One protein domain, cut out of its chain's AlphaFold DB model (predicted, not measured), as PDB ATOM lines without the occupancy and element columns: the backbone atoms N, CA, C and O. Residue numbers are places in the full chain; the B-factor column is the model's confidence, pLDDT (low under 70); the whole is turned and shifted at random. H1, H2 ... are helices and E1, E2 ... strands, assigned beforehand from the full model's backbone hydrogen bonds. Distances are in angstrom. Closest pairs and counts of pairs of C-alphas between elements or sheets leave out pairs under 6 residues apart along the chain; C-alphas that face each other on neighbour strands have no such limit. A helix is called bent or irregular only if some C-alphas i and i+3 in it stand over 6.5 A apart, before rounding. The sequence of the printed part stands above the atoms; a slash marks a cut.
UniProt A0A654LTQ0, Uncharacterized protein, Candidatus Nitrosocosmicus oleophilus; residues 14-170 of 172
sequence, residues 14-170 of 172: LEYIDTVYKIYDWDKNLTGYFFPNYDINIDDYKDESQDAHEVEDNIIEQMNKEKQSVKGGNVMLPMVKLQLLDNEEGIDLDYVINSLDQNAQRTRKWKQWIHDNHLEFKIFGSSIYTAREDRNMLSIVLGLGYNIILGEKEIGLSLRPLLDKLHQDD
ATOM      1  N   LEU A  14     -33.878 -45.568 -46.026       96.00
ATOM      2  CA  LEU A  14     -33.457 -44.278 -45.502       96.00
ATOM      3  C   LEU A  14     -32.815 -43.443 -46.605       96.00
ATOM      4  O   LEU A  14     -32.201 -43.991 -47.518       96.00
ATOM      5  N   GLU A  15     -32.987 -42.131 -46.510       96.69
ATOM      6  CA  GLU A  15     -32.328 -41.140 -47.358       96.69
ATOM      7  C   GLU A  15     -31.773 -40.040 -46.461       96.69
ATOM      8  O   GLU A  15     -32.524 -39.418 -45.703       96.69
ATOM      9  N   TYR A  16     -30.466 -39.822 -46.530       96.19
ATOM     10  CA  TYR A  16     -29.816 -38.727 -45.831       96.19
ATOM     11  C   TYR A  16     -30.080 -37.404 -46.558       96.19
ATOM     12  O   TYR A  16     -29.863 -37.296 -47.764       96.19
ATOM     13  N   ILE A  17     -30.554 -36.397 -45.826       93.62
ATOM     14  CA  ILE A  17     -30.812 -35.054 -46.345       93.62
ATOM     15  C   ILE A  17     -30.409 -34.015 -45.302       93.62
ATOM     16  O   ILE A  17     -30.904 -34.029 -44.174       93.62
ATOM     17  N   ASP A  18     -29.508 -33.122 -45.703       88.06
ATOM     18  CA  ASP A  18     -28.881 -32.094 -44.870       88.06
ATOM     19  C   ASP A  18     -28.185 -32.700 -43.641       88.06
ATOM     20  O   ASP A  18     -27.024 -33.089 -43.727       88.06
ATOM     21  N   THR A  19     -28.904 -32.853 -42.528       91.69
ATOM     22  CA  THR A  19     -28.414 -33.400 -41.250       91.69
ATOM     23  C   THR A  19     -29.327 -34.485 -40.669       91.69
ATOM     24  O   THR A  19     -29.088 -34.994 -39.570       91.69
ATOM     25  N   VAL A  20     -30.376 -34.883 -41.394       95.44
ATOM     26  CA  VAL A  20     -31.406 -35.821 -40.929       95.44
ATOM     27  C   VAL A  20     -31.606 -36.963 -41.917       95.44
ATOM     28  O   VAL A  20     -31.168 -36.916 -43.063       95.44
ATOM     29  N   TYR A  21     -32.311 -38.002 -41.482       97.31
ATOM     30  CA  TYR A  21     -32.631 -39.152 -42.316       97.31
ATOM     31  C   TYR A  21     -34.133 -39.240 -42.537       97.31
ATOM     32  O   TYR A  21     -34.889 -39.419 -41.585       97.31
ATOM     33  N   LYS A  22     -34.582 -39.158 -43.788       96.88
ATOM     34  CA  LYS A  22     -35.957 -39.510 -44.155       96.88
ATOM     35  C   LYS A  22     -36.119 -41.022 -44.118       96.88
ATOM     36  O   LYS A  22     -35.229 -41.745 -44.558       96.88
ATOM     37  N   ILE A  23     -37.254 -41.487 -43.612       96.94
ATOM     38  CA  ILE A  23     -37.616 -42.901 -43.524       96.94
ATOM     39  C   ILE A  23     -38.788 -43.137 -44.469       96.94
ATOM     40  O   ILE A  23     -39.820 -42.478 -44.344       96.94
ATOM     41  N   TYR A  24     -38.637 -44.089 -45.382       95.88
ATOM     42  CA  TYR A  24     -39.669 -44.486 -46.331       95.88
ATOM     43  C   TYR A  24     -40.070 -45.945 -46.138       95.88
ATOM     44  O   TYR A  24     -39.208 -46.791 -45.876       95.88
ATOM     45  N   ASP A  25     -41.356 -46.225 -46.325       92.94
ATOM     46  CA  ASP A  25     -41.897 -47.582 -46.386       92.94
ATOM     47  C   ASP A  25     -41.563 -48.287 -47.720       92.94
ATOM     48  O   ASP A  25     -40.880 -47.760 -48.608       92.94
ATOM     49  N   TRP A  26     -42.064 -49.513 -47.865       87.31
ATOM     50  CA  TRP A  26     -41.892 -50.349 -49.056       87.31
ATOM     51  C   TRP A  26     -42.562 -49.775 -50.317       87.31
ATOM     52  O   TRP A  26     -42.133 -50.098 -51.427       87.31
ATOM     53  N   ASP A  27     -43.567 -48.912 -50.156       89.25
ATOM     54  CA  ASP A  27     -44.283 -48.225 -51.234       89.25
ATOM     55  C   ASP A  27     -43.648 -46.864 -51.576       89.25
ATOM     56  O   ASP A  27     -44.116 -46.158 -52.472       89.25
ATOM     57  N   LYS A  28     -42.514 -46.533 -50.937       90.25
ATOM     58  CA  LYS A  28     -41.777 -45.264 -51.055       90.25
ATOM     59  C   LYS A  28     -42.551 -44.061 -50.513       90.25
ATOM     60  O   LYS A  28     -42.216 -42.925 -50.864       90.25
ATOM     61  N   ASN A  29     -43.544 -44.275 -49.654       91.88
ATOM     62  CA  ASN A  29     -44.173 -43.181 -48.929       91.88
ATOM     63  C   ASN A  29     -43.265 -42.751 -47.784       91.88
ATOM     64  O   ASN A  29     -42.623 -43.574 -47.133       91.88
ATOM     65  N   LEU A  30     -43.208 -41.446 -47.535       92.81
ATOM     66  CA  LEU A  30     -42.492 -40.902 -46.390       92.81
ATOM     67  C   LEU A  30     -43.230 -41.291 -45.101       92.81
ATOM     68  O   LEU A  30     -44.333 -40.812 -44.845       92.81
ATOM     69  N   THR A  31     -42.603 -42.132 -44.285       93.38
ATOM     70  CA  THR A  31     -43.150 -42.630 -43.014       93.38
ATOM     71  C   THR A  31     -42.656 -41.821 -41.822       93.38
ATOM     72  O   THR A  31     -43.310 -41.785 -40.786       93.38
ATOM     73  N   GLY A  32     -41.507 -41.156 -41.932       94.75
ATOM     74  CA  GLY A  32     -40.987 -40.362 -40.829       94.75
ATOM     75  C   GLY A  32     -39.580 -39.844 -41.049       94.75
ATOM     76  O   GLY A  32     -39.049 -39.859 -42.159       94.75
ATOM     77  N   TYR A  33     -38.978 -39.398 -39.954       96.81
ATOM     78  CA  TYR A  33     -37.624 -38.862 -39.929       96.81
ATOM     79  C   TYR A  33     -36.858 -39.413 -38.733       96.81
ATOM     80  O   TYR A  33     -37.427 -39.613 -37.661       96.81
ATOM     81  N   PHE A  34     -35.557 -39.603 -38.893       97.75
ATOM     82  CA  PHE A  34     -34.631 -39.835 -37.799       97.75
ATOM     83  C   PHE A  34     -33.649 -38.670 -37.689       97.75
ATOM     84  O   PHE A  34     -33.037 -38.258 -38.676       97.75
ATOM     85  N   PHE A  35     -33.508 -38.161 -36.471       97.12
ATOM     86  CA  PHE A  35     -32.627 -37.068 -36.085       97.12
ATOM     87  C   PHE A  35     -31.535 -37.646 -35.179       97.12
ATOM     88  O   PHE A  35     -31.797 -37.874 -33.992       97.12
ATOM     89  N   PRO A  36     -30.339 -37.944 -35.712       97.38
ATOM     90  CA  PRO A  36     -29.236 -38.437 -34.900       97.38
ATOM     91  C   PRO A  36     -28.852 -37.424 -33.818       97.38
ATOM     92  O   PRO A  36     -28.904 -36.215 -34.039       97.38
ATOM     93  N   ASN A  37     -28.443 -37.913 -32.649       95.94
ATOM     94  CA  ASN A  37     -27.853 -37.057 -31.625       95.94
ATOM     95  C   ASN A  37     -26.344 -36.919 -31.872       95.94
ATOM     96  O   ASN A  37     -25.564 -37.731 -31.371       95.94
ATOM     97  N   TYR A  38     -25.946 -35.919 -32.661       93.50
ATOM     98  CA  TYR A  38     -24.542 -35.709 -33.025       93.50
ATOM     99  C   TYR A  38     -23.654 -35.268 -31.848       93.50
ATOM    100  O   TYR A  38     -22.447 -35.471 -31.927       93.50
ATOM    101  N   ASP A  39     -24.232 -34.751 -30.750       87.38
ATOM    102  CA  ASP A  39     -23.509 -34.362 -29.520       87.38
ATOM    103  C   ASP A  39     -22.319 -33.414 -29.805       87.38
ATOM    104  O   ASP A  39     -21.229 -33.582 -29.261       87.38
ATOM    105  N   ILE A  40     -22.515 -32.448 -30.717       85.94
ATOM    106  CA  ILE A  40     -21.479 -31.498 -31.150       85.94
ATOM    107  C   ILE A  40     -21.498 -30.273 -30.239       85.94
ATOM    108  O   ILE A  40     -22.513 -29.589 -30.111       85.94
ATOM    109  N   ASN A  41     -20.348 -29.961 -29.653       84.25
ATOM    110  CA  ASN A  41     -20.100 -28.678 -29.016       84.25
ATOM    111  C   ASN A  41     -19.375 -27.759 -30.010       84.25
ATOM    112  O   ASN A  41     -18.175 -27.903 -30.227       84.25
ATOM    113  N   ILE A  42     -20.109 -26.843 -30.648       80.75
ATOM    114  CA  ILE A  42     -19.585 -25.991 -31.734       80.75
ATOM    115  C   ILE A  42     -18.412 -25.117 -31.262       80.75
ATOM    116  O   ILE A  42     -17.496 -24.854 -32.042       80.75
ATOM    117  N   ASP A  43     -18.401 -24.726 -29.985       81.31
ATOM    118  CA  ASP A  43     -17.346 -23.892 -29.395       81.31
ATOM    119  C   ASP A  43     -15.956 -24.560 -29.451       81.31
ATOM    120  O   ASP A  43     -14.944 -23.864 -29.434       81.31
ATOM    121  N   ASP A  44     -15.888 -25.891 -29.578       81.81
ATOM    122  CA  ASP A  44     -14.623 -26.632 -29.692       81.81
ATOM    123  C   ASP A  44     -14.008 -26.567 -31.107       81.81
ATOM    124  O   ASP A  44     -12.845 -26.934 -31.296       81.81
ATOM    125  N   TYR A  45     -14.774 -26.118 -32.107       74.81
ATOM    126  CA  TYR A  45     -14.403 -26.179 -33.530       74.81
ATOM    127  C   TYR A  45     -14.415 -24.829 -34.240       74.81
ATOM    128  O   TYR A  45     -13.856 -24.708 -35.331       74.81
ATOM    129  N   LYS A  46     -15.084 -23.837 -33.658       75.25
ATOM    130  CA  LYS A  46     -15.386 -22.573 -34.313       75.25
ATOM    131  C   LYS A  46     -14.425 -21.466 -33.874       75.25
ATOM    132  O   LYS A  46     -14.341 -21.151 -32.692       75.25
ATOM    133  N   ASP A  47     -13.796 -20.795 -34.839       76.81
ATOM    134  CA  ASP A  47     -13.160 -19.488 -34.611       76.81
ATOM    135  C   ASP A  47     -14.207 -18.355 -34.634       76.81
ATOM    136  O   ASP A  47     -15.222 -18.444 -35.329       76.81
ATOM    137  N   GLU A  48     -13.947 -17.238 -33.937       70.44
ATOM    138  CA  GLU A  48     -14.885 -16.100 -33.793       70.44
ATOM    139  C   GLU A  48     -15.449 -15.556 -35.126       70.44
ATOM    140  O   GLU A  48     -16.501 -14.917 -35.140       70.44
ATOM    141  N   SER A  49     -14.765 -15.801 -36.248       73.00
ATOM    142  CA  SER A  49     -15.103 -15.294 -37.582       73.00
ATOM    143  C   SER A  49     -15.953 -16.229 -38.451       73.00
ATOM    144  O   SER A  49     -16.409 -15.798 -39.510       73.00
ATOM    145  N   GLN A  50     -16.156 -17.488 -38.054       78.88
ATOM    146  CA  GLN A  50     -16.883 -18.471 -38.866       78.88
ATOM    147  C   GLN A  50     -18.398 -18.403 -38.631       78.88
ATOM    148  O   GLN A  50     -18.871 -17.887 -37.616       78.88
ATOM    149  N   ASP A  51     -19.194 -18.938 -39.555       84.56
ATOM    150  CA  ASP A  51     -20.614 -19.181 -39.303       84.56
ATOM    151  C   ASP A  51     -20.772 -20.478 -38.490       84.56
ATOM    152  O   ASP A  51     -20.119 -21.478 -38.774       84.56
ATOM    153  N   ALA A  52     -21.583 -20.457 -37.426       84.00
ATOM    154  CA  ALA A  52     -21.714 -21.629 -36.549       84.00
ATOM    155  C   ALA A  52     -22.429 -22.794 -37.242       84.00
ATOM    156  O   ALA A  52     -22.048 -23.941 -37.028       84.00
ATOM    157  N   HIS A  53     -23.429 -22.492 -38.072       84.00
ATOM    158  CA  HIS A  53     -24.216 -23.502 -38.768       84.00
ATOM    159  C   HIS A  53     -23.400 -24.152 -39.881       84.00
ATOM    160  O   HIS A  53     -23.403 -25.369 -40.001       84.00
ATOM    161  N   GLU A  54     -22.620 -23.368 -40.631       86.56
ATOM    162  CA  GLU A  54     -21.743 -23.925 -41.668       86.56
ATOM    163  C   GLU A  54     -20.677 -24.863 -41.076       86.56
ATOM    164  O   GLU A  54     -20.383 -25.918 -41.640       86.56
ATOM    165  N   VAL A  55     -20.098 -24.514 -39.921       87.50
ATOM    166  CA  VAL A  55     -19.137 -25.387 -39.223       87.50
ATOM    167  C   VAL A  55     -19.818 -26.664 -38.729       87.50
ATOM    168  O   VAL A  55     -19.284 -27.754 -38.939       87.50
ATOM    169  N   GLU A  56     -20.997 -26.547 -38.117       89.19
ATOM    170  CA  GLU A  56     -21.774 -27.691 -37.633       89.19
ATOM    171  C   GLU A  56     -22.142 -28.655 -38.773       89.19
ATOM    172  O   GLU A  56     -21.849 -29.848 -38.674       89.19
ATOM    173  N   ASP A  57     -22.689 -28.148 -39.879       90.88
ATOM    174  CA  ASP A  57     -23.079 -28.955 -41.039       90.88
ATOM    175  C   ASP A  57     -21.878 -29.705 -41.630       90.88
ATOM    176  O   ASP A  57     -21.958 -30.907 -41.896       90.88
ATOM    177  N   ASN A  58     -20.723 -29.042 -41.754       91.25
ATOM    178  CA  ASN A  58     -19.491 -29.671 -42.235       91.25
ATOM    179  C   ASN A  58     -19.012 -30.809 -41.316       91.25
ATOM    180  O   ASN A  58     -18.569 -31.857 -41.798       91.25
ATOM    181  N   ILE A  59     -19.102 -30.623 -39.994       92.44
ATOM    182  CA  ILE A  59     -18.757 -31.663 -39.017       92.44
ATOM    183  C   ILE A  59     -19.732 -32.833 -39.149       92.44
ATOM    184  O   ILE A  59     -19.293 -33.977 -39.276       92.44
ATOM    185  N   ILE A  60     -21.038 -32.561 -39.183       94.38
ATOM    186  CA  ILE A  60     -22.081 -33.582 -39.327       94.38
ATOM    187  C   ILE A  60     -21.884 -34.381 -40.619       94.38
ATOM    188  O   ILE A  60     -21.938 -35.615 -40.602       94.38
ATOM    189  N   GLU A  61     -21.610 -33.718 -41.742       93.75
ATOM    190  CA  GLU A  61     -21.306 -34.396 -42.999       93.75
ATOM    191  C   GLU A  61     -20.108 -35.337 -42.867       93.75
ATOM    192  O   GLU A  61     -20.147 -36.470 -43.356       93.75
ATOM    193  N   GLN A  62     -19.036 -34.884 -42.214       94.06
ATOM    194  CA  GLN A  62     -17.843 -35.696 -42.009       94.06
ATOM    195  C   GLN A  62     -18.140 -36.905 -41.113       94.06
ATOM    196  O   GLN A  62     -17.768 -38.027 -41.462       94.06
ATOM    197  N   MET A  63     -18.885 -36.716 -40.019       95.31
ATOM    198  CA  MET A  63     -19.322 -37.803 -39.138       95.31
ATOM    199  C   MET A  63     -20.127 -38.864 -39.902       95.31
ATOM    200  O   MET A  63     -19.932 -40.066 -39.696       95.31
ATOM    201  N   ASN A  64     -21.005 -38.434 -40.815       94.25
ATOM    202  CA  ASN A  64     -21.789 -39.324 -41.668       94.25
ATOM    203  C   ASN A  64     -20.915 -40.060 -42.701       94.25
ATOM    204  O   ASN A  64     -21.070 -41.272 -42.871       94.25
ATOM    205  N   LYS A  65     -19.956 -39.374 -43.342       93.94
ATOM    206  CA  LYS A  65     -18.988 -39.984 -44.282       93.94
ATOM    207  C   LYS A  65     -18.129 -41.054 -43.601       93.94
ATOM    208  O   LYS A  65     -17.885 -42.113 -44.178       93.94
ATOM    209  N   GLU A  66     -17.710 -40.797 -42.367       96.06
ATOM    210  CA  GLU A  66     -16.894 -41.707 -41.556       96.06
ATOM    211  C   GLU A  66     -17.706 -42.799 -40.845       96.06
ATOM    212  O   GLU A  66     -17.118 -43.693 -40.235       96.06
ATOM    213  N   LYS A  67     -19.043 -42.760 -40.939       95.56
ATOM    214  CA  LYS A  67     -19.955 -43.670 -40.231       95.56
ATOM    215  C   LYS A  67     -19.677 -43.710 -38.730       95.56
ATOM    216  O   LYS A  67     -19.584 -44.778 -38.120       95.56
ATOM    217  N   GLN A  68     -19.508 -42.538 -38.128       96.88
ATOM    218  CA  GLN A  68     -19.276 -42.442 -36.693       96.88
ATOM    219  C   GLN A  68     -20.481 -42.959 -35.899       96.88
ATOM    220  O   GLN A  68     -21.607 -43.031 -36.398       96.88
ATOM    221  N   SER A  69     -20.243 -43.346 -34.646       96.75
ATOM    222  CA  SER A  69     -21.316 -43.767 -33.750       96.75
ATOM    223  C   SER A  69     -21.826 -42.587 -32.928       96.75
ATOM    224  O   SER A  69     -21.038 -41.882 -32.305       96.75
ATOM    225  N   VAL A  70     -23.146 -42.427 -32.885       96.88
ATOM    226  CA  VAL A  70     -23.859 -41.436 -32.073       96.88
ATOM    227  C   VAL A  70     -24.610 -42.104 -30.924       96.88
ATOM    228  O   VAL A  70     -24.996 -43.275 -31.018       96.88
ATOM    229  N   LYS A  71     -24.869 -41.356 -29.846       95.00
ATOM    230  CA  LYS A  71     -25.630 -41.819 -28.669       95.00
ATOM    231  C   LYS A  71     -27.141 -41.758 -28.931       95.00
ATOM    232  O   LYS A  71     -27.881 -41.061 -28.237       95.00
ATOM    233  N   GLY A  72     -27.581 -42.478 -29.955       95.69
ATOM    234  CA  GLY A  72     -28.980 -42.568 -30.347       95.69
ATOM    235  C   GLY A  72     -29.469 -41.356 -31.126       95.69
ATOM    236  O   GLY A  72     -28.747 -40.792 -31.949       95.69
ATOM    237  N   GLY A  73     -30.726 -40.994 -30.908       96.94
ATOM    238  CA  GLY A  73     -31.392 -39.931 -31.649       96.94
ATOM    239  C   GLY A  73     -32.900 -39.971 -31.467       96.94
ATOM    240  O   GLY A  73     -33.424 -40.750 -30.674       96.94
ATOM    241  N   ASN A  74     -33.601 -39.138 -32.221       97.88
ATOM    242  CA  ASN A  74     -35.048 -39.009 -32.157       97.88
ATOM    243  C   ASN A  74     -35.687 -39.534 -33.444       97.88
ATOM    244  O   ASN A  74     -35.293 -39.129 -34.534       97.88
ATOM    245  N   VAL A  75     -36.689 -40.405 -33.336       97.69
ATOM    246  CA  VAL A  75     -37.504 -40.855 -34.476       97.69
ATOM    247  C   VAL A  75     -38.845 -40.130 -34.437       97.69
ATOM    248  O   VAL A  75     -39.587 -40.266 -33.468       97.69
ATOM    249  N   MET A  76     -39.157 -39.364 -35.479       97.06
ATOM    250  CA  MET A  76     -40.421 -38.651 -35.661       97.06
ATOM    251  C   MET A  76     -41.329 -39.422 -36.616       97.06
ATOM    252  O   MET A  76     -40.932 -39.712 -37.744       97.06
ATOM    253  N   LEU A  77     -42.552 -39.712 -36.176       96.19
ATOM    254  CA  LEU A  77     -43.538 -40.519 -36.899       96.19
ATOM    255  C   LEU A  77     -44.914 -39.842 -36.889       96.19
ATOM    256  O   LEU A  77     -45.224 -39.105 -35.947       96.19
ATOM    257  N   PRO A  78     -45.771 -40.092 -37.892       94.31
ATOM    258  CA  PRO A  78     -47.167 -39.686 -37.847       94.31
ATOM    259  C   PRO A  78     -47.870 -40.390 -36.681       94.31
ATOM    260  O   PRO A  78     -47.724 -41.592 -36.476       94.31
ATOM    261  N   MET A  79     -48.642 -39.637 -35.901       95.19
ATOM    262  CA  MET A  79     -49.322 -40.165 -34.719       95.19
ATOM    263  C   MET A  79     -50.837 -40.182 -34.909       95.19
ATOM    264  O   MET A  79     -51.482 -41.222 -34.734       95.19
ATOM    265  N   VAL A  80     -51.398 -39.018 -35.244       93.88
ATOM    266  CA  VAL A  80     -52.840 -38.765 -35.312       93.88
ATOM    267  C   VAL A  80     -53.112 -37.759 -36.424       93.88
ATOM    268  O   VAL A  80     -52.487 -36.702 -36.455       93.88
ATOM    269  N   LYS A  81     -54.070 -38.052 -37.307       91.06
ATOM    270  CA  LYS A  81     -54.576 -37.085 -38.285       91.06
ATOM    271  C   LYS A  81     -55.873 -36.496 -37.746       91.06
ATOM    272  O   LYS A  81     -56.883 -37.185 -37.707       91.06
ATOM    273  N   LEU A  82     -55.821 -35.241 -37.313       89.12
ATOM    274  CA  LEU A  82     -56.932 -34.583 -36.637       89.12
ATOM    275  C   LEU A  82     -58.146 -34.450 -37.558       89.12
ATOM    276  O   LEU A  82     -59.256 -34.670 -37.101       89.12
ATOM    277  N   GLN A  83     -57.941 -34.137 -38.842       84.75
ATOM    278  CA  GLN A  83     -59.015 -33.907 -39.825       84.75
ATOM    279  C   GLN A  83     -60.051 -32.851 -39.391       84.75
ATOM    280  O   GLN A  83     -61.191 -32.862 -39.840       84.75
ATOM    281  N   LEU A  84     -59.666 -31.930 -38.508       89.69
ATOM    282  CA  LEU A  84     -60.561 -30.914 -37.935       89.69
ATOM    283  C   LEU A  84     -60.061 -29.490 -38.167       89.69
ATOM    284  O   LEU A  84     -60.805 -28.532 -37.972       89.69
ATOM    285  N   LEU A  85     -58.809 -29.344 -38.595       87.69
ATOM    286  CA  LEU A  85     -58.188 -28.058 -38.882       87.69
ATOM    287  C   LEU A  85     -58.284 -27.724 -40.374       87.69
ATOM    288  O   LEU A  85     -58.509 -28.612 -41.196       87.69
ATOM    289  N   ASP A  86     -58.104 -26.440 -40.687       83.06
ATOM    290  CA  ASP A  86     -58.068 -25.887 -42.048       83.06
ATOM    291  C   ASP A  86     -59.362 -26.100 -42.870       83.06
ATOM    292  O   ASP A  86     -59.323 -26.237 -44.089       83.06
ATOM    293  N   ASN A  87     -60.525 -26.102 -42.205       83.75
ATOM    294  CA  ASN A  87     -61.835 -26.184 -42.859       83.75
ATOM    295  C   ASN A  87     -62.409 -24.779 -43.115       83.75
ATOM    296  O   ASN A  87     -62.648 -24.026 -42.171       83.75
ATOM    297  N   GLU A  88     -62.638 -24.432 -44.387       85.12
ATOM    298  CA  GLU A  88     -63.256 -23.154 -44.794       85.12
ATOM    299  C   GLU A  88     -64.793 -23.195 -44.736       85.12
ATOM    300  O   GLU A  88     -65.445 -22.171 -44.527       85.12
ATOM    301  N   GLU A  89     -65.371 -24.390 -44.874       85.75
ATOM    302  CA  GLU A  89     -66.799 -24.652 -44.706       85.75
ATOM    303  C   GLU A  89     -67.070 -25.253 -43.318       85.75
ATOM    304  O   GLU A  89     -66.235 -25.958 -42.746       85.75
ATOM    305  N   GLY A  90     -68.241 -24.954 -42.747       88.06
ATOM    306  CA  GLY A  90     -68.641 -25.504 -41.451       88.06
ATOM    307  C   GLY A  90     -68.697 -27.035 -41.485       88.06
ATOM    308  O   GLY A  90     -69.231 -27.619 -42.423       88.06
ATOM    309  N   ILE A  91     -68.162 -27.678 -40.448       93.81
ATOM    310  CA  ILE A  91     -68.123 -29.138 -40.329       93.81
ATOM    311  C   ILE A  91     -69.340 -29.617 -39.535       93.81
ATOM    312  O   ILE A  91     -69.730 -28.991 -38.546       93.81
ATOM    313  N   ASP A  92     -69.919 -30.741 -39.950       95.69
ATOM    314  CA  ASP A  92     -71.005 -31.393 -39.224       95.69
ATOM    315  C   ASP A  92     -70.584 -31.820 -37.803       95.69
ATOM    316  O   ASP A  92     -69.474 -32.314 -37.583       95.69
ATOM    317  N   LEU A  93     -71.476 -31.635 -36.826       96.44
ATOM    318  CA  LEU A  93     -71.173 -31.893 -35.417       96.44
ATOM    319  C   LEU A  93     -70.909 -33.380 -35.135       96.44
ATOM    320  O   LEU A  93     -70.001 -33.691 -34.360       96.44
ATOM    321  N   ASP A  94     -71.652 -34.291 -35.767       97.31
ATOM    322  CA  ASP A  94     -71.472 -35.732 -35.558       97.31
ATOM    323  C   ASP A  94     -70.125 -36.192 -36.130       97.31
ATOM    324  O   ASP A  94     -69.429 -37.010 -35.520       97.31
ATOM    325  N   TYR A  95     -69.697 -35.601 -37.252       94.94
ATOM    326  CA  TYR A  95     -68.349 -35.811 -37.782       94.94
ATOM    327  C   TYR A  95     -67.267 -35.343 -36.799       94.94
ATOM    328  O   TYR A  95     -66.311 -36.082 -36.545       94.94
ATOM    329  N   VAL A  96     -67.420 -34.146 -36.216       95.62
ATOM    330  CA  VAL A  96     -66.455 -33.606 -35.242       95.62
ATOM    331  C   VAL A  96     -66.320 -34.531 -34.033       95.62
ATOM    332  O   VAL A  96     -65.198 -34.868 -33.647       95.62
ATOM    333  N   ILE A  97     -67.442 -34.976 -33.463       96.94
ATOM    334  CA  ILE A  97     -67.457 -35.895 -32.316       96.94
ATOM    335  C   ILE A  97     -66.733 -37.196 -32.669       96.94
ATOM    336  O   ILE A  97     -65.814 -37.604 -31.955       96.94
ATOM    337  N   ASN A  98     -67.089 -37.815 -33.797       95.62
ATOM    338  CA  ASN A  98     -66.480 -39.072 -34.216       95.62
ATOM    339  C   ASN A  98     -64.965 -38.930 -34.458       95.62
ATOM    340  O   ASN A  98     -64.194 -39.786 -34.023       95.62
ATOM    341  N   SER A  99     -64.519 -37.845 -35.098       94.88
ATOM    342  CA  SER A  99     -63.089 -37.599 -35.316       94.88
ATOM    343  C   SER A  99     -62.332 -37.439 -33.992       94.88
ATOM    344  O   SER A  99     -61.301 -38.082 -33.776       94.88
ATOM    345  N   LEU A 100     -62.857 -36.641 -33.054       95.88
ATOM    346  CA  LEU A 100     -62.247 -36.461 -31.732       95.88
ATOM    347  C   LEU A 100     -62.136 -37.785 -30.963       95.88
ATOM    348  O   LEU A 100     -61.077 -38.072 -30.394       95.88
ATOM    349  N   ASP A 101     -63.180 -38.612 -30.985       96.88
ATOM    350  CA  ASP A 101     -63.180 -39.910 -30.309       96.88
ATOM    351  C   ASP A 101     -62.152 -40.875 -30.912       96.88
ATOM    352  O   ASP A 101     -61.377 -41.494 -30.171       96.88
ATOM    353  N   GLN A 102     -62.076 -40.964 -32.242       95.31
ATOM    354  CA  GLN A 102     -61.087 -41.794 -32.936       95.31
ATOM    355  C   GLN A 102     -59.653 -41.337 -32.633       95.31
ATOM    356  O   GLN A 102     -58.786 -42.153 -32.301       95.31
ATOM    357  N   ASN A 103     -59.405 -40.027 -32.653       95.69
ATOM    358  CA  ASN A 103     -58.104 -39.437 -32.341       95.69
ATOM    359  C   ASN A 103     -57.702 -39.675 -30.875       95.69
ATOM    360  O   ASN A 103     -56.542 -39.994 -30.576       95.69
ATOM    361  N   ALA A 104     -58.661 -39.606 -29.948       96.88
ATOM    362  CA  ALA A 104     -58.439 -39.928 -28.543       96.88
ATOM    363  C   ALA A 104     -58.121 -41.419 -28.342       96.88
ATOM    364  O   ALA A 104     -57.208 -41.764 -27.587       96.88
ATOM    365  N   GLN A 105     -58.833 -42.322 -29.024       96.81
ATOM    366  CA  GLN A 105     -58.536 -43.760 -29.005       96.81
ATOM    367  C   GLN A 105     -57.139 -44.055 -29.567       96.81
ATOM    368  O   GLN A 105     -56.361 -44.767 -28.927       96.81
ATOM    369  N   ARG A 106     -56.778 -43.445 -30.702       96.31
ATOM    370  CA  ARG A 106     -55.448 -43.568 -31.312       96.31
ATOM    371  C   ARG A 106     -54.339 -43.101 -30.373       96.31
ATOM    372  O   ARG A 106     -53.345 -43.802 -30.194       96.31
ATOM    373  N   THR A 107     -54.541 -41.963 -29.715       97.50
ATOM    374  CA  THR A 107     -53.605 -41.419 -28.721       97.50
ATOM    375  C   THR A 107     -53.410 -42.365 -27.539       97.50
ATOM    376  O   THR A 107     -52.282 -42.588 -27.097       97.50
ATOM    377  N   ARG A 108     -54.493 -42.974 -27.039       98.00
ATOM    378  CA  ARG A 108     -54.410 -43.977 -25.965       98.00
ATOM    379  C   ARG A 108     -53.651 -45.228 -26.412       98.00
ATOM    380  O   ARG A 108     -52.850 -45.730 -25.628       98.00
ATOM    381  N   LYS A 109     -53.843 -45.687 -27.656       97.94
ATOM    382  CA  LYS A 109     -53.093 -46.819 -28.230       97.94
ATOM    383  C   LYS A 109     -51.589 -46.533 -28.253       97.94
ATOM    384  O   LYS A 109     -50.821 -47.347 -27.757       97.94
ATOM    385  N   TRP A 110     -51.183 -45.353 -28.730       98.12
ATOM    386  CA  TRP A 110     -49.784 -44.908 -28.687       98.12
ATOM    387  C   TRP A 110     -49.221 -44.876 -27.264       98.12
ATOM    388  O   TRP A 110     -48.152 -45.423 -27.007       98.12
ATOM    389  N   LYS A 111     -49.957 -44.275 -26.320       98.06
ATOM    390  CA  LYS A 111     -49.540 -44.201 -24.913       98.06
ATOM    391  C   LYS A 111     -49.311 -45.591 -24.311       98.06
ATOM    392  O   LYS A 111     -48.300 -45.800 -23.645       98.06
ATOM    393  N   GLN A 112     -50.246 -46.514 -24.536       98.31
ATOM    394  CA  GLN A 112     -50.145 -47.887 -24.042       98.31
ATOM    395  C   GLN A 112     -48.954 -48.610 -24.676       98.31
ATOM    396  O   GLN A 112     -48.143 -49.192 -23.969       98.31
ATOM    397  N   TRP A 113     -48.795 -48.498 -25.995       98.44
ATOM    398  CA  TRP A 113     -47.697 -49.140 -26.707       98.44
ATOM    399  C   TRP A 113     -46.327 -48.681 -26.199       98.44
ATOM    400  O   TRP A 113     -45.460 -49.512 -25.942       98.44
ATOM    401  N   ILE A 114     -46.133 -47.376 -25.984       98.12
ATOM    402  CA  ILE A 114     -44.877 -46.857 -25.422       98.12
ATOM    403  C   ILE A 114     -44.658 -47.419 -24.018       98.12
ATOM    404  O   ILE A 114     -43.563 -47.887 -23.714       98.12
ATOM    405  N   HIS A 115     -45.689 -47.418 -23.170       97.81
ATOM    406  CA  HIS A 115     -45.590 -47.987 -21.827       97.81
ATOM    407  C   HIS A 115     -45.118 -49.447 -21.859       97.81
ATOM    408  O   HIS A 115     -44.194 -49.798 -21.128       97.81
ATOM    409  N   ASP A 116     -45.671 -50.253 -22.763       98.12
ATOM    410  CA  ASP A 116     -45.380 -51.685 -22.845       98.12
ATOM    411  C   ASP A 116     -44.018 -51.992 -23.491       98.12
ATOM    412  O   ASP A 116     -43.388 -52.988 -23.146       98.12
ATOM    413  N   ASN A 117     -43.532 -51.132 -24.395       98.06
ATOM    414  CA  ASN A 117     -42.377 -51.439 -25.248       98.06
ATOM    415  C   ASN A 117     -41.133 -50.556 -24.998       98.06
ATOM    416  O   ASN A 117     -40.068 -50.823 -25.557       98.06
ATOM    417  N   HIS A 118     -41.216 -49.508 -24.164       97.75
ATOM    418  CA  HIS A 118     -40.112 -48.549 -23.993       97.75
ATOM    419  C   HIS A 118     -38.798 -49.185 -23.520       97.75
ATOM    420  O   HIS A 118     -37.732 -48.756 -23.956       97.75
ATOM    421  N   LEU A 119     -38.846 -50.211 -22.663       97.50
ATOM    422  CA  LEU A 119     -37.639 -50.896 -22.188       97.50
ATOM    423  C   LEU A 119     -36.961 -51.704 -23.301       97.50
ATOM    424  O   LEU A 119     -35.738 -51.663 -23.420       97.50
ATOM    425  N   GLU A 120     -37.746 -52.405 -24.123       97.44
ATOM    426  CA  GLU A 120     -37.241 -53.230 -25.227       97.44
ATOM    427  C   GLU A 120     -36.534 -52.370 -26.279       97.44
ATOM    428  O   GLU A 120     -35.395 -52.650 -26.655       97.44
ATOM    429  N   PHE A 121     -37.170 -51.269 -26.687       97.44
ATOM    430  CA  PHE A 121     -36.630 -50.357 -27.700       97.44
ATOM    431  C   PHE A 121     -35.771 -49.227 -27.124       97.44
ATOM    432  O   PHE A 121     -35.330 -48.350 -27.868       97.44
ATOM    433  N   LYS A 122     -35.510 -49.243 -25.809       97.75
ATOM    434  CA  LYS A 122     -34.725 -48.228 -25.086       97.75
ATOM    435  C   LYS A 122     -35.202 -46.799 -25.376       97.75
ATOM    436  O   LYS A 122     -34.397 -45.898 -25.619       97.75
ATOM    437  N   ILE A 123     -36.518 -46.611 -25.361       98.00
ATOM    438  CA  ILE A 123     -37.158 -45.307 -25.518       98.00
ATOM    439  C   ILE A 123     -37.063 -44.579 -24.174       98.00
ATOM    440  O   ILE A 123     -37.617 -45.045 -23.179       98.00
ATOM    441  N   PHE A 124     -36.362 -43.445 -24.128       95.56
ATOM    442  CA  PHE A 124     -36.180 -42.670 -22.890       95.56
ATOM    443  C   PHE A 124     -37.202 -41.537 -22.727       95.56
ATOM    444  O   PHE A 124     -37.313 -40.950 -21.653       95.56
ATOM    445  N   GLY A 125     -37.950 -41.216 -23.783       94.50
ATOM    446  CA  GLY A 125     -38.958 -40.166 -23.760       94.50
ATOM    447  C   GLY A 125     -39.772 -40.113 -25.045       94.50
ATOM    448  O   GLY A 125     -39.370 -40.651 -26.079       94.50
ATOM    449  N   SER A 126     -40.925 -39.452 -24.964       96.69
ATOM    450  CA  SER A 126     -41.785 -39.179 -26.111       96.69
ATOM    451  C   SER A 126     -42.369 -37.774 -26.032       96.69
ATOM    452  O   SER A 126     -42.854 -37.384 -24.968       96.69
ATOM    453  N   SER A 127     -42.402 -37.068 -27.157       96.75
ATOM    454  CA  SER A 127     -42.968 -35.718 -27.277       96.75
ATOM    455  C   SER A 127     -43.887 -35.629 -28.492       96.75
ATOM    456  O   SER A 127     -43.674 -36.334 -29.477       96.75
ATOM    457  N   ILE A 128     -44.916 -34.780 -28.427       96.31
ATOM    458  CA  ILE A 128     -45.888 -34.593 -29.512       96.31
ATOM    459  C   ILE A 128     -45.687 -33.217 -30.141       96.31
ATOM    460  O   ILE A 128     -45.592 -32.221 -29.425       96.31
ATOM    461  N   TYR A 129     -45.656 -33.167 -31.468       93.44
ATOM    462  CA  TYR A 129     -45.498 -31.944 -32.254       93.44
ATOM    463  C   TYR A 129     -46.552 -31.893 -33.357       93.44
ATOM    464  O   TYR A 129     -47.047 -32.930 -33.794       93.44
ATOM    465  N   THR A 130     -46.874 -30.703 -33.854       89.69
ATOM    466  CA  THR A 130     -47.547 -30.580 -35.152       89.69
ATOM    467  C   THR A 130     -46.612 -31.102 -36.242       89.69
ATOM    468  O   THR A 130     -45.410 -30.822 -36.205       89.69
ATOM    469  N   ALA A 131     -47.132 -31.880 -37.191       82.19
ATOM    470  CA  ALA A 131     -46.319 -32.407 -38.276       82.19
ATOM    471  C   ALA A 131     -45.770 -31.263 -39.141       82.19
ATOM    472  O   ALA A 131     -46.429 -30.242 -39.349       82.19
ATOM    473  N   ARG A 132     -44.547 -31.442 -39.656       72.56
ATOM    474  CA  ARG A 132     -43.832 -30.402 -40.414       72.56
ATOM    475  C   ARG A 132     -44.562 -30.006 -41.702       72.56
ATOM    476  O   ARG A 132     -44.595 -28.829 -42.038       72.56
ATOM    477  N   GLU A 133     -45.160 -30.987 -42.372       76.44
ATOM    478  CA  GLU A 133     -45.777 -30.836 -43.698       76.44
ATOM    479  C   GLU A 133     -47.319 -30.794 -43.659       76.44
ATOM    480  O   GLU A 133     -47.944 -30.395 -44.636       76.44
ATOM    481  N   ASP A 134     -47.952 -31.192 -42.546       81.75
ATOM    482  CA  ASP A 134     -49.417 -31.263 -42.408       81.75
ATOM    483  C   ASP A 134     -49.854 -30.691 -41.050       81.75
ATOM    484  O   ASP A 134     -49.721 -31.326 -40.003       81.75
ATOM    485  N   ARG A 135     -50.412 -29.474 -41.066       82.31
ATOM    486  CA  ARG A 135     -50.901 -28.794 -39.853       82.31
ATOM    487  C   ARG A 135     -52.071 -29.520 -39.196       82.31
ATOM    488  O   ARG A 135     -52.312 -29.324 -38.009       82.31
ATOM    489  N   ASN A 136     -52.757 -30.378 -39.942       88.75
ATOM    490  CA  ASN A 136     -53.869 -31.193 -39.481       88.75
ATOM    491  C   ASN A 136     -53.407 -32.560 -38.952       88.75
ATOM    492  O   ASN A 136     -54.226 -33.451 -38.709       88.75
ATOM    493  N   MET A 137     -52.099 -32.749 -38.767       91.44
ATOM    494  CA  MET A 137     -51.505 -33.967 -38.242       91.44
ATOM    495  C   MET A 137     -50.626 -33.665 -37.030       91.44
ATOM    496  O   MET A 137     -49.857 -32.705 -37.000       91.44
ATOM    497  N   LEU A 138     -50.722 -34.528 -36.024       94.75
ATOM    498  CA  LEU A 138     -49.765 -34.602 -34.932       94.75
ATOM    499  C   LEU A 138     -48.761 -35.714 -35.222       94.75
ATOM    500  O   LEU A 138     -49.129 -36.819 -35.629       94.75
ATOM    501  N   SER A 139     -47.497 -35.419 -34.958       95.81
ATOM    502  CA  SER A 139     -46.396 -36.367 -34.983       95.81
ATOM    503  C   SER A 139     -45.934 -36.678 -33.569       95.81
ATOM    504  O   SER A 139     -45.921 -35.810 -32.694       95.81
ATOM    505  N   ILE A 140     -45.510 -37.917 -33.363       97.31
ATOM    506  CA  ILE A 140     -44.844 -38.357 -32.146       97.31
ATOM    507  C   ILE A 140     -43.350 -38.467 -32.408       97.31
ATOM    508  O   ILE A 140     -42.926 -38.981 -33.440       97.31
ATOM    509  N   VAL A 141     -42.555 -37.974 -31.468       97.69
ATOM    510  CA  VAL A 141     -41.101 -38.086 -31.470       97.69
ATOM    511  C   VAL A 141     -40.695 -39.009 -30.337       97.69
ATOM    512  O   VAL A 141     -41.029 -38.736 -29.186       97.69
ATOM    513  N   LEU A 142     -39.987 -40.087 -30.662       98.31
ATOM    514  CA  LEU A 142     -39.463 -41.069 -29.716       98.31
ATOM    515  C   LEU A 142     -37.951 -40.893 -29.578       98.31
ATOM    516  O   LEU A 142     -37.226 -41.013 -30.565       98.31
ATOM    517  N   GLY A 143     -37.482 -40.635 -28.359       98.06
ATOM    518  CA  GLY A 143     -36.054 -40.556 -28.055       98.06
ATOM    519  C   GLY A 143     -35.464 -41.941 -27.818       98.06
ATOM    520  O   GLY A 143     -35.908 -42.651 -26.916       98.06
ATOM    521  N   LEU A 144     -34.460 -42.320 -28.605       98.06
ATOM    522  CA  LEU A 144     -33.790 -43.620 -28.560       98.06
ATOM    523  C   LEU A 144     -32.451 -43.524 -27.827       98.06
ATOM    524  O   LEU A 144     -31.588 -42.734 -28.201       98.06
ATOM    525  N   GLY A 145     -32.267 -44.349 -26.794       95.62
ATOM    526  CA  GLY A 145     -31.120 -44.301 -25.880       95.62
ATOM    527  C   GLY A 145     -30.028 -45.338 -26.153       95.62
ATOM    528  O   GLY A 145     -29.441 -45.867 -25.209       95.62
ATOM    529  N   TYR A 146     -29.782 -45.704 -27.411       94.81
ATOM    530  CA  TYR A 146     -28.758 -46.689 -27.776       94.81
ATOM    531  C   TYR A 146     -27.842 -46.194 -28.883       94.81
ATOM    532  O   TYR A 146     -28.243 -45.386 -29.710       94.81
ATOM    533  N   ASN A 147     -26.612 -46.707 -28.908       96.44
ATOM    534  CA  ASN A 147     -25.631 -46.308 -29.908       96.44
ATOM    535  C   ASN A 147     -26.083 -46.715 -31.312       96.44
ATOM    536  O   ASN A 147     -26.439 -47.872 -31.543       96.44
ATOM    537  N   ILE A 148     -26.024 -45.764 -32.239       96.81
ATOM    538  CA  ILE A 148     -26.372 -45.949 -33.647       96.81
ATOM    539  C   ILE A 148     -25.151 -45.564 -34.477       96.81
ATOM    540  O   ILE A 148     -24.486 -44.572 -34.188       96.81
ATOM    541  N   ILE A 149     -24.829 -46.376 -35.479       97.62
ATOM    542  CA  ILE A 149     -23.789 -46.066 -36.465       97.62
ATOM    543  C   ILE A 149     -24.447 -45.248 -37.574       97.62
ATOM    544  O   ILE A 149     -25.474 -45.671 -38.108       97.62
ATOM    545  N   LEU A 150     -23.872 -44.090 -37.898       97.31
ATOM    546  CA  LEU A 150     -24.358 -43.230 -38.974       97.31
ATOM    547  C   LEU A 150     -24.208 -43.910 -40.345       97.31
ATOM    548  O   LEU A 150     -23.282 -44.690 -40.578       97.31
ATOM    549  N   GLY A 151     -25.128 -43.596 -41.252       95.81
ATOM    550  CA  GLY A 151     -25.240 -44.199 -42.577       95.81
ATOM    551  C   GLY A 151     -26.634 -44.772 -42.822       95.81
ATOM    552  O   GLY A 151     -27.212 -45.435 -41.965       95.81
ATOM    553  N   GLU A 152     -27.185 -44.539 -44.015       95.81
ATOM    554  CA  GLU A 152     -28.564 -44.923 -44.364       95.81
ATOM    555  C   GLU A 152     -28.848 -46.410 -44.102       95.81
ATOM    556  O   GLU A 152     -29.881 -46.779 -43.543       95.81
ATOM    557  N   LYS A 153     -27.899 -47.278 -44.469       94.00
ATOM    558  CA  LYS A 153     -28.015 -48.726 -44.280       94.00
ATOM    559  C   LYS A 153     -27.911 -49.110 -42.805       94.00
ATOM    560  O   LYS A 153     -28.689 -49.933 -42.330       94.00
ATOM    561  N   GLU A 154     -26.931 -48.561 -42.098       95.38
ATOM    562  CA  GLU A 154     -26.634 -48.870 -40.701       95.38
ATOM    563  C   GLU A 154     -27.766 -48.421 -39.767       95.38
ATOM    564  O   GLU A 154     -28.235 -49.200 -38.929       95.38
ATOM    565  N   ILE A 155     -28.271 -47.205 -39.973       96.56
ATOM    566  CA  ILE A 155     -29.434 -46.680 -39.258       96.56
ATOM    567  C   ILE A 155     -30.676 -47.493 -39.623       96.56
ATOM    568  O   ILE A 155     -31.412 -47.898 -38.727       96.56
ATOM    569  N   GLY A 156     -30.884 -47.821 -40.903       94.94
ATOM    570  CA  GLY A 156     -32.013 -48.649 -41.326       94.94
ATOM    571  C   GLY A 156     -32.058 -50.002 -40.621       94.94
ATOM    572  O   GLY A 156     -33.103 -50.405 -40.115       94.94
ATOM    573  N   LEU A 157     -30.915 -50.680 -40.497       94.25
ATOM    574  CA  LEU A 157     -30.813 -51.924 -39.728       94.25
ATOM    575  C   LEU A 157     -31.080 -51.713 -38.232       94.25
ATOM    576  O   LEU A 157     -31.711 -52.562 -37.605       94.25
ATOM    577  N   SER A 158     -30.623 -50.591 -37.675       95.38
ATOM    578  CA  SER A 158     -30.774 -50.255 -36.254       95.38
ATOM    579  C   SER A 158     -32.210 -49.884 -35.871       95.38
ATOM    580  O   SER A 158     -32.641 -50.180 -34.759       95.38
ATOM    581  N   LEU A 159     -32.950 -49.233 -36.772       96.75
ATOM    582  CA  LEU A 159     -34.337 -48.813 -36.553       96.75
ATOM    583  C   LEU A 159     -35.350 -49.890 -36.940       96.75
ATOM    584  O   LEU A 159     -36.465 -49.889 -36.425       96.75
ATOM    585  N   ARG A 160     -34.976 -50.824 -37.820       95.19
ATOM    586  CA  ARG A 160     -35.886 -51.845 -38.345       95.19
ATOM    587  C   ARG A 160     -36.696 -52.586 -37.274       95.19
ATOM    588  O   ARG A 160     -37.897 -52.691 -37.479       95.19
ATOM    589  N   PRO A 161     -36.129 -53.073 -36.152       96.00
ATOM    590  CA  PRO A 161     -36.931 -53.773 -35.146       96.00
ATOM    591  C   PRO A 161     -38.064 -52.909 -34.577       96.00
ATOM    592  O   PRO A 161     -39.183 -53.391 -34.415       96.00
ATOM    593  N   LEU A 162     -37.784 -51.626 -34.327       97.25
ATOM    594  CA  LEU A 162     -38.769 -50.656 -33.854       97.25
ATOM    595  C   LEU A 162     -39.842 -50.398 -34.920       97.25
ATOM    596  O   LEU A 162     -41.031 -50.481 -34.625       97.25
ATOM    597  N   LEU A 163     -39.428 -50.114 -36.158       97.00
ATOM    598  CA  LEU A 163     -40.345 -49.802 -37.259       97.00
ATOM    599  C   LEU A 163     -41.231 -51.002 -37.629       97.00
ATOM    600  O   LEU A 163     -42.438 -50.845 -37.789       97.00
ATOM    601  N   ASP A 164     -40.661 -52.210 -37.682       95.88
ATOM    602  CA  ASP A 164     -41.401 -53.448 -37.938       95.88
ATOM    603  C   ASP A 164     -42.456 -53.681 -36.845       95.88
ATOM    604  O   ASP A 164     -43.593 -54.038 -37.155       95.88
ATOM    605  N   LYS A 165     -42.113 -53.445 -35.569       97.06
ATOM    606  CA  LYS A 165     -43.053 -53.619 -34.454       97.06
ATOM    607  C   LYS A 165     -44.175 -52.583 -34.476       97.06
ATOM    608  O   LYS A 165     -45.336 -52.943 -34.296       97.06
ATOM    609  N   LEU A 166     -43.846 -51.317 -34.730       97.00
ATOM    610  CA  LEU A 166     -44.837 -50.249 -34.866       97.00
ATOM    611  C   LEU A 166     -45.814 -50.534 -36.010       97.00
ATOM    612  O   LEU A 166     -47.017 -50.352 -35.834       97.00
ATOM    613  N   HIS A 167     -45.314 -51.022 -37.146       95.00
ATOM    614  CA  HIS A 167     -46.155 -51.395 -38.276       95.00
ATOM    615  C   HIS A 167     -47.061 -52.595 -37.953       95.00
ATOM    616  O   HIS A 167     -48.266 -52.542 -38.180       95.00
ATOM    617  N   GLN A 168     -46.512 -53.657 -37.353       95.56
ATOM    618  CA  GLN A 168     -47.280 -54.847 -36.951       95.56
ATOM    619  C   GLN A 168     -48.392 -54.542 -35.945       95.56
ATOM    620  O   GLN A 168     -49.420 -55.215 -35.947       95.56
ATOM    621  N   ASP A 169     -48.187 -53.542 -35.088       96.38
ATOM    622  CA  ASP A 169     -49.178 -53.102 -34.109       96.38
ATOM    623  C   ASP A 169     -50.100 -51.997 -34.668       96.38
ATOM    624  O   ASP A 169     -50.805 -51.327 -33.907       96.38
ATOM    625  N   ASP A 170     -50.115 -51.796 -35.990       94.00
ATOM    626  CA  ASP A 170     -50.876 -50.797 -36.747       94.00
ATOM    627  C   ASP A 170     -50.679 -49.357 -36.253       94.00
ATOM    628  O   ASP A 170     -51.631 -48.572 -36.244       94.00
TER     629      ASP A 170
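What this domain is: This is residues 14 to 170 of the 172 residues of an uncharacterized protein of Candidatus Nitrosocosmicus oleophilus (UniProt A0A654LTQ0). A strongly twisted sheet of six strands is covered on one face by two helices: H2, which runs along the strands and on past them to one end of the domain, and H3, which crosses slantwise over the sheet. At the opposite end H1 and the long link before it, residues 37 to 51, make a small arm off the sheet, while at H2's end of the domain residues 88 to 94, of which 93 and 94 belong to H2, stick out. The printed part has 157 residues, with three named helices and six named strands in the order E1 E2 E3 H1 E4 H2 E5 E6 H3; the class is mixed, helices and strands. The sheet's order is E1 E2 E3 E4 E6 E5, antiparallel throughout. The whole is only just loose, close to compact, with a radius of gyration of the C-alphas of 18.5 A, and elongated, spanning 60 by 37 by 29 A.

How they stand to each other: Begin at the sheet. E1, residues 14 to 17, E2, residues 20 to 24, and E3, residues 30 to 36, form a meander, each strand the antiparallel neighbour of the one before; look at N 15 and O 22, 3.0 A, and N 21 and O 34, 2.9 A. E4, residues 73 to 81, is E3's next neighbour, with N 35 and O 74 at 2.8 A. E6, residues 137 to 144, follows, with N 75 and O 142 at 2.9 A, then the edge strand E5, residues 123 to 130, with N 127 and O 141 at 3.0 A; E5 and E6 are a hairpin. H2, residues 93 to 117, is on the sheet over E4, along the strands at 20 degrees on the local plane, at a height over the sheet of 9.3 A; its closest C-alphas to E4 are those of Val 80 and Asn 103, 6.1 A. E4, H2 and E5 form a split strand-helix-strand unit, two strands running the same way with E6 between them, and its crossover is right-handed. H3, residues 152 to 168, is on the sheet over E3 and E4, at a height of 9.2 A, only just slantwise to the strands at 31 degrees to E4 on the local plane. H2 and H3 make two layers with the sheet, helices on one face of it, and are near each other, with 5 pairs of C-alphas within 10 A. H1, residues 52 to 65, is only just not on the sheet, with 4 pairs of C-alphas within 10 A, and is apart from H2 and H3. Every O i to N i+4 pair is within hydrogen-bond range in H1 and H2, and 11 of 13 are in H3.

Where its parts are: Find C-alpha 14 at (-33.457, -44.278, -45.502), where E1 begins. From C-alpha 93 at (-71.173, -31.893, -35.417) H2 runs 36.3 A. E4 measures 24.3 A, E6 and H3 22.4 A each, E5 20.4 A and H1 20.1 A. H3 is irregular, with C-alphas 158 and 161 7.2 A apart, has a kink of 53 degrees near residue 159, and ends at C-alpha 168, (-47.280, -54.847, -36.951).

The domain as a whole: The two C-alphas farthest apart are those of Asp 47 and Asp 94, at 60.5 A. The links E3 to H1 and E4 to H2 are long. The printed part has no cut, no printed residue is under 70, and the mean pLDDT of the printed part is 92.9.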